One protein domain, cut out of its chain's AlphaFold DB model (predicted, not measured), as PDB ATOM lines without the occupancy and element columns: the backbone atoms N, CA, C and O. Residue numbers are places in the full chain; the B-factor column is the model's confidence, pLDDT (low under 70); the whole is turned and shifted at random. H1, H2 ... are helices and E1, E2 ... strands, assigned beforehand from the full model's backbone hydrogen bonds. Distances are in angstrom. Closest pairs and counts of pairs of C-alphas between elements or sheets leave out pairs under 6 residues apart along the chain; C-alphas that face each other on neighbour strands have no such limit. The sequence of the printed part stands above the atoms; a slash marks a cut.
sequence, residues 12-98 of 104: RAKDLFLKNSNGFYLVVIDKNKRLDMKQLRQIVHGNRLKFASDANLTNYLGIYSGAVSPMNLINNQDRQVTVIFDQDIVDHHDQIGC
ATOM      1  N   ARG A  12      31.134  44.384  22.636       71.31
ATOM      2  CA  ARG A  12      31.500  45.586  21.877       71.31
ATOM      3  C   ARG A  12      32.532  45.152  20.851       71.31
ATOM      4  O   ARG A  12      33.706  45.059  21.184       71.31
ATOM      5  N   ALA A  13      32.100  44.875  19.630       78.75
ATOM      6  CA  ALA A  13      33.006  44.503  18.555       78.75
ATOM      7  C   ALA A  13      33.581  45.741  17.853       78.75
ATOM      8  O   ALA A  13      33.013  46.835  17.890       78.75
ATOM      9  N   LYS A  14      34.725  45.561  17.199       82.19
ATOM     10  CA  LYS A  14      35.193  46.443  16.132       82.19
ATOM     11  C   LYS A  14      35.428  45.612  14.881       82.19
ATOM     12  O   LYS A  14      35.942  44.494  14.955       82.19
ATOM     13  N   ASP A  15      35.109  46.214  13.748       86.12
ATOM     14  CA  ASP A  15      35.195  45.570  12.450       86.12
ATOM     15  C   ASP A  15      36.402  46.088  11.672       86.12
ATOM     16  O   ASP A  15      36.628  47.296  11.550       86.12
ATOM     17  N   LEU A  16      37.202  45.168  11.142       88.69
ATOM     18  CA  LEU A  16      38.413  45.473  10.391       88.69
ATOM     19  C   LEU A  16      38.278  44.917   8.978       88.69
ATOM     20  O   LEU A  16      38.161  43.707   8.788       88.69
ATOM     21  N   PHE A  17      38.338  45.799   7.980       89.56
ATOM     22  CA  PHE A  17      38.300  45.387   6.582       89.56
ATOM     23  C   PHE A  17      39.715  45.229   6.027       89.56
ATOM     24  O   PHE A  17      40.483  46.187   5.886       89.56
ATOM     25  N   LEU A  18      40.073  43.983   5.737       92.38
ATOM     26  CA  LEU A  18      41.400  43.578   5.301       92.38
ATOM     27  C   LEU A  18      41.344  42.959   3.910       92.38
ATOM     28  O   LEU A  18      40.303  42.514   3.435       92.38
ATOM     29  N   LYS A  19      42.500  42.896   3.257       92.31
ATOM     30  CA  LYS A  19      42.664  42.193   1.989       92.31
ATOM     31  C   LYS A  19      44.020  41.521   1.869       92.31
ATOM     32  O   LYS A  19      45.008  41.958   2.469       92.31
ATOM     33  N   ASN A  20      44.068  40.497   1.034       92.50
ATOM     34  CA  ASN A  20      45.295  39.925   0.490       92.50
ATOM     35  C   ASN A  20      45.096  39.622  -1.008       92.50
ATOM     36  O   ASN A  20      44.137  40.090  -1.615       92.50
ATOM     37  N   SER A  21      46.014  38.872  -1.617       90.19
ATOM     38  CA  SER A  21      45.911  38.452  -3.022       90.19
ATOM     39  C   SER A  21      44.725  37.529  -3.318       90.19
ATOM     40  O   SER A  21      44.353  37.404  -4.475       90.19
ATOM     41  N   ASN A  22      44.150  36.882  -2.301       89.69
ATOM     42  CA  ASN A  22      43.065  35.914  -2.462       89.69
ATOM     43  C   ASN A  22      41.682  36.563  -2.336       89.69
ATOM     44  O   ASN A  22      40.700  35.954  -2.739       89.69
ATOM     45  N   GLY A  23      41.589  37.763  -1.755       90.56
ATOM     46  CA  GLY A  23      40.312  38.452  -1.600       90.56
ATOM     47  C   GLY A  23      40.254  39.403  -0.413       90.56
ATOM     48  O   GLY A  23      41.282  39.876   0.095       90.56
ATOM     49  N   PHE A  24      39.021  39.677   0.008       91.62
ATOM     50  CA  PHE A  24      38.670  40.624   1.058       91.62
ATOM     51  C   PHE A  24      38.108  39.910   2.284       91.62
ATOM     52  O   PHE A  24      37.419  38.894   2.173       91.62
ATOM     53  N   TYR A  25      38.386  40.473   3.454       91.00
ATOM     54  CA  TYR A  25      38.024  39.892   4.737       91.00
ATOM     55  C   TYR A  25      37.427  40.960   5.642       91.00
ATOM     56  O   TYR A  25      38.036  42.012   5.841       91.00
ATOM     57  N   LEU A  26      36.263  40.669   6.212       90.56
ATOM     58  CA  LEU A  26      35.673  41.445   7.293       90.56
ATOM     59  C   LEU A  26      35.932  40.703   8.602       90.56
ATOM     60  O   LEU A  26      35.366  39.637   8.831       90.56
ATOM     61  N   VAL A  27      36.822  41.243   9.430       90.50
ATOM     62  CA  VAL A  27      37.221  40.619  10.693       90.50
ATOM     63  C   VAL A  27      36.518  41.316  11.848       90.50
ATOM     64  O   VAL A  27      36.731  42.509  12.061       90.50
ATOM     65  N   VAL A  28      35.721  40.558  12.593       88.38
ATOM     66  CA  VAL A  28      34.944  41.016  13.746       88.38
ATOM     67  C   VAL A  28      35.648  40.536  15.009       88.38
ATOM     68  O   VAL A  28      35.706  39.332  15.263       88.38
ATOM     69  N   ILE A  29      36.221  41.459  15.784       87.62
ATOM     70  CA  ILE A  29      36.949  41.146  17.026       87.62
ATOM     71  C   ILE A  29      36.486  42.036  18.176       87.62
ATOM     72  O   ILE A  29      35.949  43.120  17.944       87.62
ATOM     73  N   ASP A  30      36.715  41.609  19.421       84.81
ATOM     74  CA  ASP A  30      36.392  42.442  20.580       84.81
ATOM     75  C   ASP A  30      37.134  43.790  20.489       84.81
ATOM     76  O   ASP A  30      38.306  43.875  20.097       84.81
ATOM     77  N   LYS A  31      36.441  44.880  20.833       82.88
ATOM     78  CA  LYS A  31      36.949  46.252  20.724       82.88
ATOM     79  C   LYS A  31      38.251  46.439  21.501       82.88
ATOM     80  O   LYS A  31      39.137  47.155  21.019       82.88
ATOM     81  N   ASN A  32      38.389  45.785  22.650       83.50
ATOM     82  CA  ASN A  32      39.557  45.871  23.522       83.50
ATOM     83  C   ASN A  32      40.652  44.867  23.137       83.50
ATOM     84  O   ASN A  32      41.813  45.060  23.503       83.50
ATOM     85  N   LYS A  33      40.327  43.836  22.349       85.25
ATOM     86  CA  LYS A  33      41.309  42.867  21.858       85.25
ATOM     87  C   LYS A  33      42.193  43.472  20.767       85.25
ATOM     88  O   LYS A  33      41.769  44.267  19.918       85.25
ATOM     89  N   ARG A  34      43.471  43.094  20.781       88.62
ATOM     90  CA  ARG A  34      44.417  43.421  19.711       88.62
ATOM     91  C   ARG A  34      44.423  42.288  18.691       88.62
ATOM     92  O   ARG A  34      44.599  41.136  19.062       88.62
ATOM     93  N   LEU A  35      44.270  42.630  17.412       88.94
ATOM     94  CA  LEU A  35      44.322  41.645  16.335       88.94
ATOM     95  C   LEU A  35      45.734  41.053  16.203       88.94
ATOM     96  O   LEU A  35      46.698  41.795  15.983       88.94
ATOM     97  N   ASP A  36      45.842  39.724  16.257       90.69
ATOM     98  CA  ASP A  36      47.064  39.012  15.886       90.69
ATOM     99  C   ASP A  36      47.111  38.785  14.367       90.69
ATOM    100  O   ASP A  36      46.527  37.858  13.805       90.69
ATOM    101  N   MET A  37      47.862  39.649  13.683       89.00
ATOM    102  CA  MET A  37      48.058  39.568  12.234       89.00
ATOM    103  C   MET A  37      48.814  38.307  11.792       89.00
ATOM    104  O   MET A  37      48.687  37.910  10.633       89.00
ATOM    105  N   LYS A  38      49.625  37.686  12.661       89.00
ATOM    106  CA  LYS A  38      50.355  36.453  12.333       89.00
ATOM    107  C   LYS A  38      49.406  35.264  12.329       89.00
ATOM    108  O   LYS A  38      49.423  34.500  11.366       89.00
ATOM    109  N   GLN A  39      48.562  35.146  13.352       89.94
ATOM    110  CA  GLN A  39      47.544  34.099  13.422       89.94
ATOM    111  C   GLN A  39      46.532  34.254  12.286       89.94
ATOM    112  O   GLN A  39      46.274  33.307  11.546       89.94
ATOM    113  N   LEU A  40      46.038  35.476  12.063       90.25
ATOM    114  CA  LEU A  40      45.087  35.731  10.986       90.25
ATOM    115  C   LEU A  40      45.680  35.392   9.612       90.25
ATOM    116  O   LEU A  40      45.005  34.804   8.772       90.25
ATOM    117  N   ARG A  41      46.968  35.688   9.398       89.88
ATOM    118  CA  ARG A  41      47.690  35.292   8.184       89.88
ATOM    119  C   ARG A  41      47.687  33.777   7.977       89.88
ATOM    120  O   ARG A  41      47.574  33.355   6.834       89.88
ATOM    121  N   GLN A  42      47.821  32.969   9.028       89.19
ATOM    122  CA  GLN A  42      47.760  31.505   8.909       89.19
ATOM    123  C   GLN A  42      46.361  31.034   8.496       89.19
ATOM    124  O   GLN A  42      46.255  30.185   7.615       89.19
ATOM    125  N   ILE A  43      45.312  31.646   9.055       87.62
ATOM    126  CA  ILE A  43      43.909  31.354   8.717       87.62
ATOM    127  C   ILE A  43      43.630  31.651   7.236       87.62
ATOM    128  O   ILE A  43      43.026  30.837   6.547       87.62
ATOM    129  N   VAL A  44      44.131  32.773   6.706       87.44
ATOM    130  CA  VAL A  44      43.913  33.172   5.298       87.44
ATOM    131  C   VAL A  44      44.953  32.602   4.314       87.44
ATOM    132  O   VAL A  44      45.268  33.224   3.294       87.44
ATOM    133  N   HIS A  45      45.506  31.425   4.620       82.50
ATOM    134  CA  HIS A  45      46.471  30.689   3.789       82.50
ATOM    135  C   HIS A  45      47.816  31.395   3.550       82.50
ATOM    136  O   HIS A  45      48.382  31.366   2.461       82.50
ATOM    137  N   GLY A  46      48.366  32.046   4.572       78.44
ATOM    138  CA  GLY A  46      49.756  32.505   4.576       78.44
ATOM    139  C   GLY A  46      50.040  33.771   3.762       78.44
ATOM    140  O   GLY A  46      51.184  34.239   3.749       78.44
ATOM    141  N   ASN A  47      49.039  34.389   3.134       83.81
ATOM    142  CA  ASN A  47      49.230  35.608   2.349       83.81
ATOM    143  C   ASN A  47      49.225  36.865   3.226       83.81
ATOM    144  O   ASN A  47      48.445  36.991   4.169       83.81
ATOM    145  N   ARG A  48      50.124  37.816   2.934       87.06
ATOM    146  CA  ARG A  48      50.261  39.049   3.726       87.06
ATOM    147  C   ARG A  48      48.969  39.866   3.659       87.06
ATOM    148  O   ARG A  48      48.619  40.380   2.600       87.06
ATOM    149  N   LEU A  49      48.329  40.036   4.810       91.56
ATOM    150  CA  LEU A  49      47.163  40.896   4.971       91.56
ATOM    151  C   LEU A  49      47.560  42.366   5.093       91.56
ATOM    152  O   LEU A  49      48.588  42.713   5.684       91.56
ATOM    153  N   LYS A  50      46.715  43.227   4.535       91.88
ATOM    154  CA  LYS A  50      46.787  44.685   4.655       91.88
ATOM    155  C   LYS A  50      45.381  45.233   4.868       91.88
ATOM    156  O   LYS A  50      44.414  44.598   4.456       91.88
ATOM    157  N   PHE A  51      45.282  46.424   5.448       90.75
ATOM    158  CA  PHE A  51      44.024  47.161   5.450       90.75
ATOM    159  C   PHE A  51      43.587  47.460   4.018       90.75
ATOM    160  O   PHE A  51      44.399  47.838   3.164       90.75
ATOM    161  N   ALA A  52      42.308  47.233   3.749       89.75
ATOM    162  CA  ALA A  52      41.700  47.645   2.503       89.75
ATOM    163  C   ALA A  52      41.515  49.171   2.516       89.75
ATOM    164  O   ALA A  52      41.214  49.759   3.548       89.75
ATOM    165  N   SER A  53      41.734  49.820   1.371       88.12
ATOM    166  CA  SER A  53      41.481  51.259   1.225       88.12
ATOM    167  C   SER A  53      39.989  51.591   1.283       88.12
ATOM    168  O   SER A  53      39.158  50.747   0.942       88.12
ATOM    169  N   ASP A  54      39.678  52.848   1.597       83.19
ATOM    170  CA  ASP A  54      38.315  53.397   1.624       83.19
ATOM    171  C   ASP A  54      37.554  53.153   0.314       83.19
ATOM    172  O   ASP A  54      36.400  52.743   0.340       83.19
ATOM    173  N   ALA A  55      38.224  53.260  -0.837       85.62
ATOM    174  CA  ALA A  55      37.618  52.917  -2.125       85.62
ATOM    175  C   ALA A  55      37.136  51.451  -2.197       85.62
ATOM    176  O   ALA A  55      36.105  51.173  -2.800       85.62
ATOM    177  N   ASN A  56      37.836  50.500  -1.561       85.50
ATOM    178  CA  ASN A  56      37.345  49.120  -1.503       85.50
ATOM    179  C   ASN A  56      36.152  48.997  -0.544       85.50
ATOM    180  O   ASN A  56      35.246  48.224  -0.823       85.50
ATOM    181  N   LEU A  57      36.124  49.736   0.569       80.38
ATOM    182  CA  LEU A  57      34.957  49.737   1.464       80.38
ATOM    183  C   LEU A  57      33.701  50.195   0.717       80.38
ATOM    184  O   LEU A  57      32.661  49.543   0.802       80.38
ATOM    185  N   THR A  58      33.821  51.259  -0.076       80.88
ATOM    186  CA  THR A  58      32.714  51.761  -0.893       80.88
ATOM    187  C   THR A  58      32.316  50.754  -1.967       80.88
ATOM    188  O   THR A  58      31.139  50.441  -2.091       80.88
ATOM    189  N   ASN A  59      33.281  50.183  -2.691       81.00
ATOM    190  CA  ASN A  59      32.980  49.275  -3.800       81.00
ATOM    191  C   ASN A  59      32.400  47.923  -3.352       81.00
ATOM    192  O   ASN A  59      31.548  47.381  -4.044       81.00
ATOM    193  N   TYR A  60      32.861  47.368  -2.226       78.06
ATOM    194  CA  TYR A  60      32.509  46.003  -1.806       78.06
ATOM    195  C   TYR A  60      31.450  45.941  -0.706       78.06
ATOM    196  O   TYR A  60      30.756  44.936  -0.581       78.06
ATOM    197  N   LEU A  61      31.344  46.985   0.118       75.25
ATOM    198  CA  LEU A  61      30.402  47.041   1.239       75.25
ATOM    199  C   LEU A  61      29.441  48.236   1.142       75.25
ATOM    200  O   LEU A  61      28.548  48.357   1.980       75.25
ATOM    201  N   GLY A  62      29.589  49.111   0.138       72.44
ATOM    202  CA  GLY A  62      28.702  50.260  -0.072       72.44
ATOM    203  C   GLY A  62      28.823  51.347   0.998       72.44
ATOM    204  O   GLY A  62      27.876  52.099   1.202       72.44
ATOM    205  N   ILE A  63      29.948  51.408   1.721       71.88
ATOM    206  CA  ILE A  63      30.105  52.275   2.899       71.88
ATOM    207  C   ILE A  63      31.393  53.099   2.906       71.88
ATOM    208  O   ILE A  63      32.367  52.791   2.217       71.88
ATOM    209  N   TYR A  64      31.388  54.147   3.731       70.06
ATOM    210  CA  TYR A  64      32.553  54.969   4.061       70.06
ATOM    211  C   TYR A  64      33.233  54.474   5.349       70.06
ATOM    212  O   TYR A  64      32.629  53.768   6.167       70.06
ATOM    213  N   SER A  65      34.504  54.835   5.535       65.69
ATOM    214  CA  SER A  65      35.269  54.500   6.738       65.69
ATOM    215  C   SER A  65      34.581  55.042   8.005       65.69
ATOM    216  O   SER A  65      34.034  56.141   8.022       65.69
ATOM    217  N   GLY A  66      34.554  54.235   9.073       62.53
ATOM    218  CA  GLY A  66      33.875  54.574  10.334       62.53
ATOM    219  C   GLY A  66      32.437  54.057  10.482       62.53
ATOM    220  O   GLY A  66      31.883  54.140  11.571       62.53
ATOM    221  N   ALA A  67      31.863  53.465   9.434       62.16
ATOM    222  CA  ALA A  67      30.549  52.814   9.459       62.16
ATOM    223  C   ALA A  67      30.647  51.315   9.116       62.16
ATOM    224  O   ALA A  67      29.746  50.739   8.517       62.16
ATOM    225  N   VAL A  68      31.785  50.677   9.400       64.12
ATOM    226  CA  VAL A  68      31.964  49.247   9.115       64.12
ATOM    227  C   VAL A  68      31.180  48.453  10.155       64.12
ATOM    228  O   VAL A  68      31.381  48.653  11.346       64.12
ATOM    229  N   SER A  69      30.272  47.601   9.681       68.38
ATOM    230  CA  SER A  69      29.431  46.717  10.488       68.38
ATOM    231  C   SER A  69      29.151  45.436   9.696       68.38
ATOM    232  O   SER A  69      29.016  45.513   8.465       68.38
ATOM    233  N   PRO A  70      29.002  44.265  10.345       65.94
ATOM    234  CA  PRO A  70      28.583  43.029   9.682       65.94
ATOM    235  C   PRO A  70      27.257  43.170   8.926       65.94
ATOM    236  O   PRO A  70      27.044  42.487   7.927       65.94
ATOM    237  N   MET A  71      26.386  44.102   9.331       65.50
ATOM    238  CA  MET A  71      25.124  44.374   8.630       65.50
ATOM    239  C   MET A  71      25.334  44.827   7.176       65.50
ATOM    240  O   MET A  71      24.481  44.581   6.325       65.50
ATOM    241  N   ASN A  72      26.487  45.419   6.857       67.00
ATOM    242  CA  ASN A  72      26.783  45.933   5.520       67.00
ATOM    243  C   ASN A  72      27.069  44.813   4.507       67.00
ATOM    244  O   ASN A  72      27.129  45.071   3.307       67.00
ATOM    245  N   LEU A  73      27.200  43.561   4.962       67.94
ATOM    246  CA  LEU A  73      27.307  42.397   4.079       67.94
ATOM    247  C   LEU A  73      26.070  42.210   3.194       67.94
ATOM    248  O   LEU A  73      26.180  41.556   2.162       67.94
ATOM    249  N   ILE A  74      24.929  42.823   3.531       70.31
ATOM    250  CA  ILE A  74      23.762  42.865   2.639       70.31
ATOM    251  C   ILE A  74      24.084  43.510   1.277       70.31
ATOM    252  O   ILE A  74      23.486  43.146   0.266       70.31
ATOM    253  N   ASN A  75      25.071  44.413   1.233       68.81
ATOM    254  CA  ASN A  75      25.525  45.077   0.010       68.81
ATOM    255  C   ASN A  75      26.527  44.226  -0.794       68.81
ATOM    256  O   ASN A  75      26.807  44.536  -1.949       68.81
ATOM    257  N   ASN A  76      27.056  43.144  -0.217       72.94
ATOM    258  CA  ASN A  76      28.040  42.265  -0.850       72.94
ATOM    259  C   ASN A  76      27.352  41.176  -1.696       72.94
ATOM    260  O   ASN A  76      27.433  39.980  -1.399       72.94
ATOM    261  N   GLN A  77      26.646  41.597  -2.746       71.19
ATOM    262  CA  GLN A  77      25.849  40.700  -3.596       71.19
ATOM    263  C   GLN A  77      26.698  39.626  -4.288       71.19
ATOM    264  O   GLN A  77      26.275  38.475  -4.396       71.19
ATOM    265  N   ASP A  78      27.931  39.976  -4.651       79.50
ATOM    266  CA  ASP A  78      28.874  39.077  -5.316       79.50
ATOM    267  C   ASP A  78      29.596  38.117  -4.350       79.50
ATOM    268  O   ASP A  78      30.426  37.316  -4.777       79.50
ATOM    269  N   ARG A  79      29.308  38.190  -3.040       79.94
ATOM    270  CA  ARG A  79      29.881  37.327  -1.988       79.94
ATOM    271  C   ARG A  79      31.419  37.294  -1.975       79.94
ATOM    272  O   ARG A  79      32.021  36.292  -1.600       79.94
ATOM    273  N   GLN A  80      32.069  38.408  -2.317       84.12
ATOM    274  CA  GLN A  80      33.536  38.499  -2.458       84.12
ATOM    275  C   GLN A  80      34.279  38.773  -1.135       84.12
ATOM    276  O   GLN A  80      35.506  38.887  -1.107       84.12
ATOM    277  N   VAL A  81      33.539  38.892  -0.032       86.94
ATOM    278  CA  VAL A  81      34.066  39.207   1.302       86.94
ATOM    279  C   VAL A  81      33.856  38.007   2.207       86.94
ATOM    280  O   VAL A  81      32.723  37.593   2.445       86.94
ATOM    281  N   THR A  82      34.955  37.478   2.735       89.38
ATOM    282  CA  THR A  82      34.935  36.432   3.758       89.38
ATOM    283  C   THR A  82      34.813  37.069   5.135       89.38
ATOM    284  O   THR A  82      35.566  37.982   5.470       89.38
ATOM    285  N   VAL A  83      33.884  36.590   5.954       87.69
ATOM    286  CA  VAL A  83      33.701  37.094   7.320       87.69
ATOM    287  C   VAL A  83      34.445  36.190   8.287       87.69
ATOM    288  O   VAL A  83      34.327  34.970   8.206       87.69
ATOM    289  N   ILE A  84      35.215  36.787   9.191       89.38
ATOM    290  CA  ILE A  84      35.970  36.074  10.220       89.38
ATOM    291  C   ILE A  84      35.546  36.634  11.573       89.38
ATOM    292  O   ILE A  84      35.759  37.815  11.843       89.38
ATOM    293  N   PHE A  85      34.964  35.784  12.413       87.62
ATOM    294  CA  PHE A  85      34.630  36.123  13.793       87.62
ATOM    295  C   PHE A  85      35.724  35.619  14.724       87.62
ATOM    296  O   PHE A  85      36.191  34.487  14.595       87.62
ATOM    297  N   ASP A  86      36.136  36.469  15.656       87.06
ATOM    298  CA  ASP A  86      36.987  36.051  16.758       87.06
ATOM    299  C   ASP A  86      36.219  35.099  17.677       87.06
ATOM    300  O   ASP A  86      35.096  35.397  18.090       87.06
ATOM    301  N   GLN A  87      36.830  33.957  17.990       84.69
ATOM    302  CA  GLN A  87      36.185  32.908  18.776       84.69
ATOM    303  C   GLN A  87      35.746  33.417  20.159       84.69
ATOM    304  O   GLN A  87      34.678  33.034  20.623       84.69
ATOM    305  N   ASP A  88      36.485  34.354  20.768       81.38
ATOM    306  CA  ASP A  88      36.127  34.889  22.085       81.38
ATOM    307  C   ASP A  88      34.777  35.620  22.052       81.38
ATOM    308  O   ASP A  88      34.042  35.570  23.035       81.38
ATOM    309  N   ILE A  89      34.424  36.266  20.929       77.94
ATOM    310  CA  ILE A  89      33.100  36.883  20.761       77.94
ATOM    311  C   ILE A  89      32.016  35.810  20.757       77.94
ATOM    312  O   ILE A  89      30.993  35.986  21.411       77.94
ATOM    313  N   VAL A  90      32.232  34.731  20.006       75.31
ATOM    314  CA  VAL A  90      31.253  33.650  19.840       75.31
ATOM    315  C   VAL A  90      31.055  32.886  21.150       75.31
ATOM    316  O   VAL A  90      29.930  32.533  21.483       75.31
ATOM    317  N   ASP A  91      32.132  32.670  21.904       77.12
ATOM    318  CA  ASP A  91      32.114  31.848  23.116       77.12
ATOM    319  C   ASP A  91      31.584  32.593  24.350       77.12
ATOM    320  O   ASP A  91      31.007  31.971  25.240       77.12
ATOM    321  N   HIS A  92      31.789  33.913  24.436       69.75
ATOM    322  CA  HIS A  92      31.482  34.690  25.648       69.75
ATOM    323  C   HIS A  92      30.250  35.589  25.517       69.75
ATOM    324  O   HIS A  92      29.844  36.211  26.504       69.75
ATOM    325  N   HIS A  93      29.657  35.688  24.325       64.50
ATOM    326  CA  HIS A  93      28.526  36.574  24.087       64.50
ATOM    327  C   HIS A  93      27.472  35.937  23.179       64.50
ATOM    328  O   HIS A  93      27.699  35.724  21.993       64.50
ATOM    329  N   ASP A  94      26.260  35.774  23.710       61.03
ATOM    330  CA  ASP A  94      25.091  35.342  22.928       61.03
ATOM    331  C   ASP A  94      24.623  36.414  21.919       61.03
ATOM    332  O   ASP A  94      23.832  36.139  21.016       61.03
ATOM    333  N   GLN A  95      25.082  37.664  22.080       62.31
ATOM    334  CA  GLN A  95      24.695  38.811  21.259       62.31
ATOM    335  C   GLN A  95      25.899  39.696  20.905       62.31
ATOM    336  O   GLN A  95      26.662  40.132  21.773       62.31
ATOM    337  N   ILE A  96      26.024  40.033  19.617       62.19
ATOM    338  CA  ILE A  96      27.036  40.964  19.101       62.19
ATOM    339  C   ILE A  96      26.383  42.330  18.890       62.19
ATOM    340  O   ILE A  96      25.494  42.483  18.050       62.19
ATOM    341  N   GLY A  97      26.838  43.340  19.634       60.62
ATOM    342  CA  GLY A  97      26.405  44.716  19.412       60.62
ATOM    343  C   GLY A  97      27.091  45.287  18.180       60.62
ATOM    344  O   GLY A  97      28.300  45.507  18.189       60.62
ATOM    345  N   CYS A  98      26.319  45.544  17.128       57.53
ATOM    346  CA  CYS A  98      26.809  46.209  15.924       57.53
ATOM    347  C   CYS A  98      26.611  47.727  16.039       57.53
ATOM    348  O   CYS A  98      25.588  48.197  16.545       57.53
TER     349      CYS A  98
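This is residues 12 to 98 of the 104 residues of a protein of Lactobacillus panis DSM 6035 (UniProt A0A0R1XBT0). A small three-stranded sheet, E1, E2 and E3, strongly twisted but only just, runs through the middle, with H2 crossing one end of it and H3 beside that end, H4 at the opposite end of the sheet, and H1 set off on the side away from H3. The tail after H4, residues 93 to 98, folds back toward the first printed residues. The printed part has 87 residues with four named helices and three named strands in the order E1 E2 H1 H2 H3 E3 H4; the sheet runs E1, E2, E3 and is mixed, and the class is mixed, helices and strands. The whole is compact, with a radius of gyration of the C-alphas of 12.6 A and spans of 33 by 28 by 20 A.

E1, residues 12 to 20, and E2, residues 23 to 30, form an antiparallel hairpin at 158 degrees, with N 16 and O 27 at 2.9 A and N 18 and O 25 at 2.8 A, within hydrogen-bond range. H1, residues 37 to 43, is not on the sheet, but only just, with 4 pairs of C-alphas within 10 A. Residues 50 to 51 pair antiparallel with residues 18 to 19 of E1. H2, residues 54 to 61, is on the sheet at a height over the sheet of 9.9 A, from a local plane fitted to only 6 C-alphas. It lies over E1 and only just over E2, where 3 of its C-alphas fall, and runs across the strands, at 79 degrees to E1 on the local plane. The closest C-alphas of E1 and H2 are those of Phe 17 and Leu 57, 7.5 A apart. H3, residues 70 to 75, touches H2, with the C-alphas of Leu 61 and Asn 75 closest at 5.4 A, about perpendicular at 77 degrees. H3 only grazes the sheet, with residues 70 to 73. E3, residues 81 to 85, is parallel to E2 at 23 degrees, with N 84 and O 26 at 2.9 A. E2, the helices H1, H2 and H3, and E3 make a strand-helix-strand unit, two parallel neighbour strands with helices between them in the chain. H4, residues 87 to 92, only grazes the sheet, with residues 87 to 90; the closest C-alphas of E2 and H4 are those of Asp 30 and Ile 89, 6.5 A apart. In H1, H2 and H4 every O i to N i+4 pair is within hydrogen-bond range; H3 has 0 of 2, but 3 of 3 O i to N i+3 pairs.

E1 begins at C-alpha 12, (31.500, 45.586, 21.877), and is 26.1 A long; E2 is 22.9 A and E3 12.9 A. H1 is 9.9 A, H2 10.2 A, H3 10.3 A and H4 8.5 A. H4 ends at C-alpha 92, (31.482, 34.690, 25.648).

The C-alphas of Ala 55 and His 92 are the two farthest apart, at 33.8 A. The printed part has no cut and no long link. Confidence is under 70 at residues 65 to 73, 75 and 92 to 98.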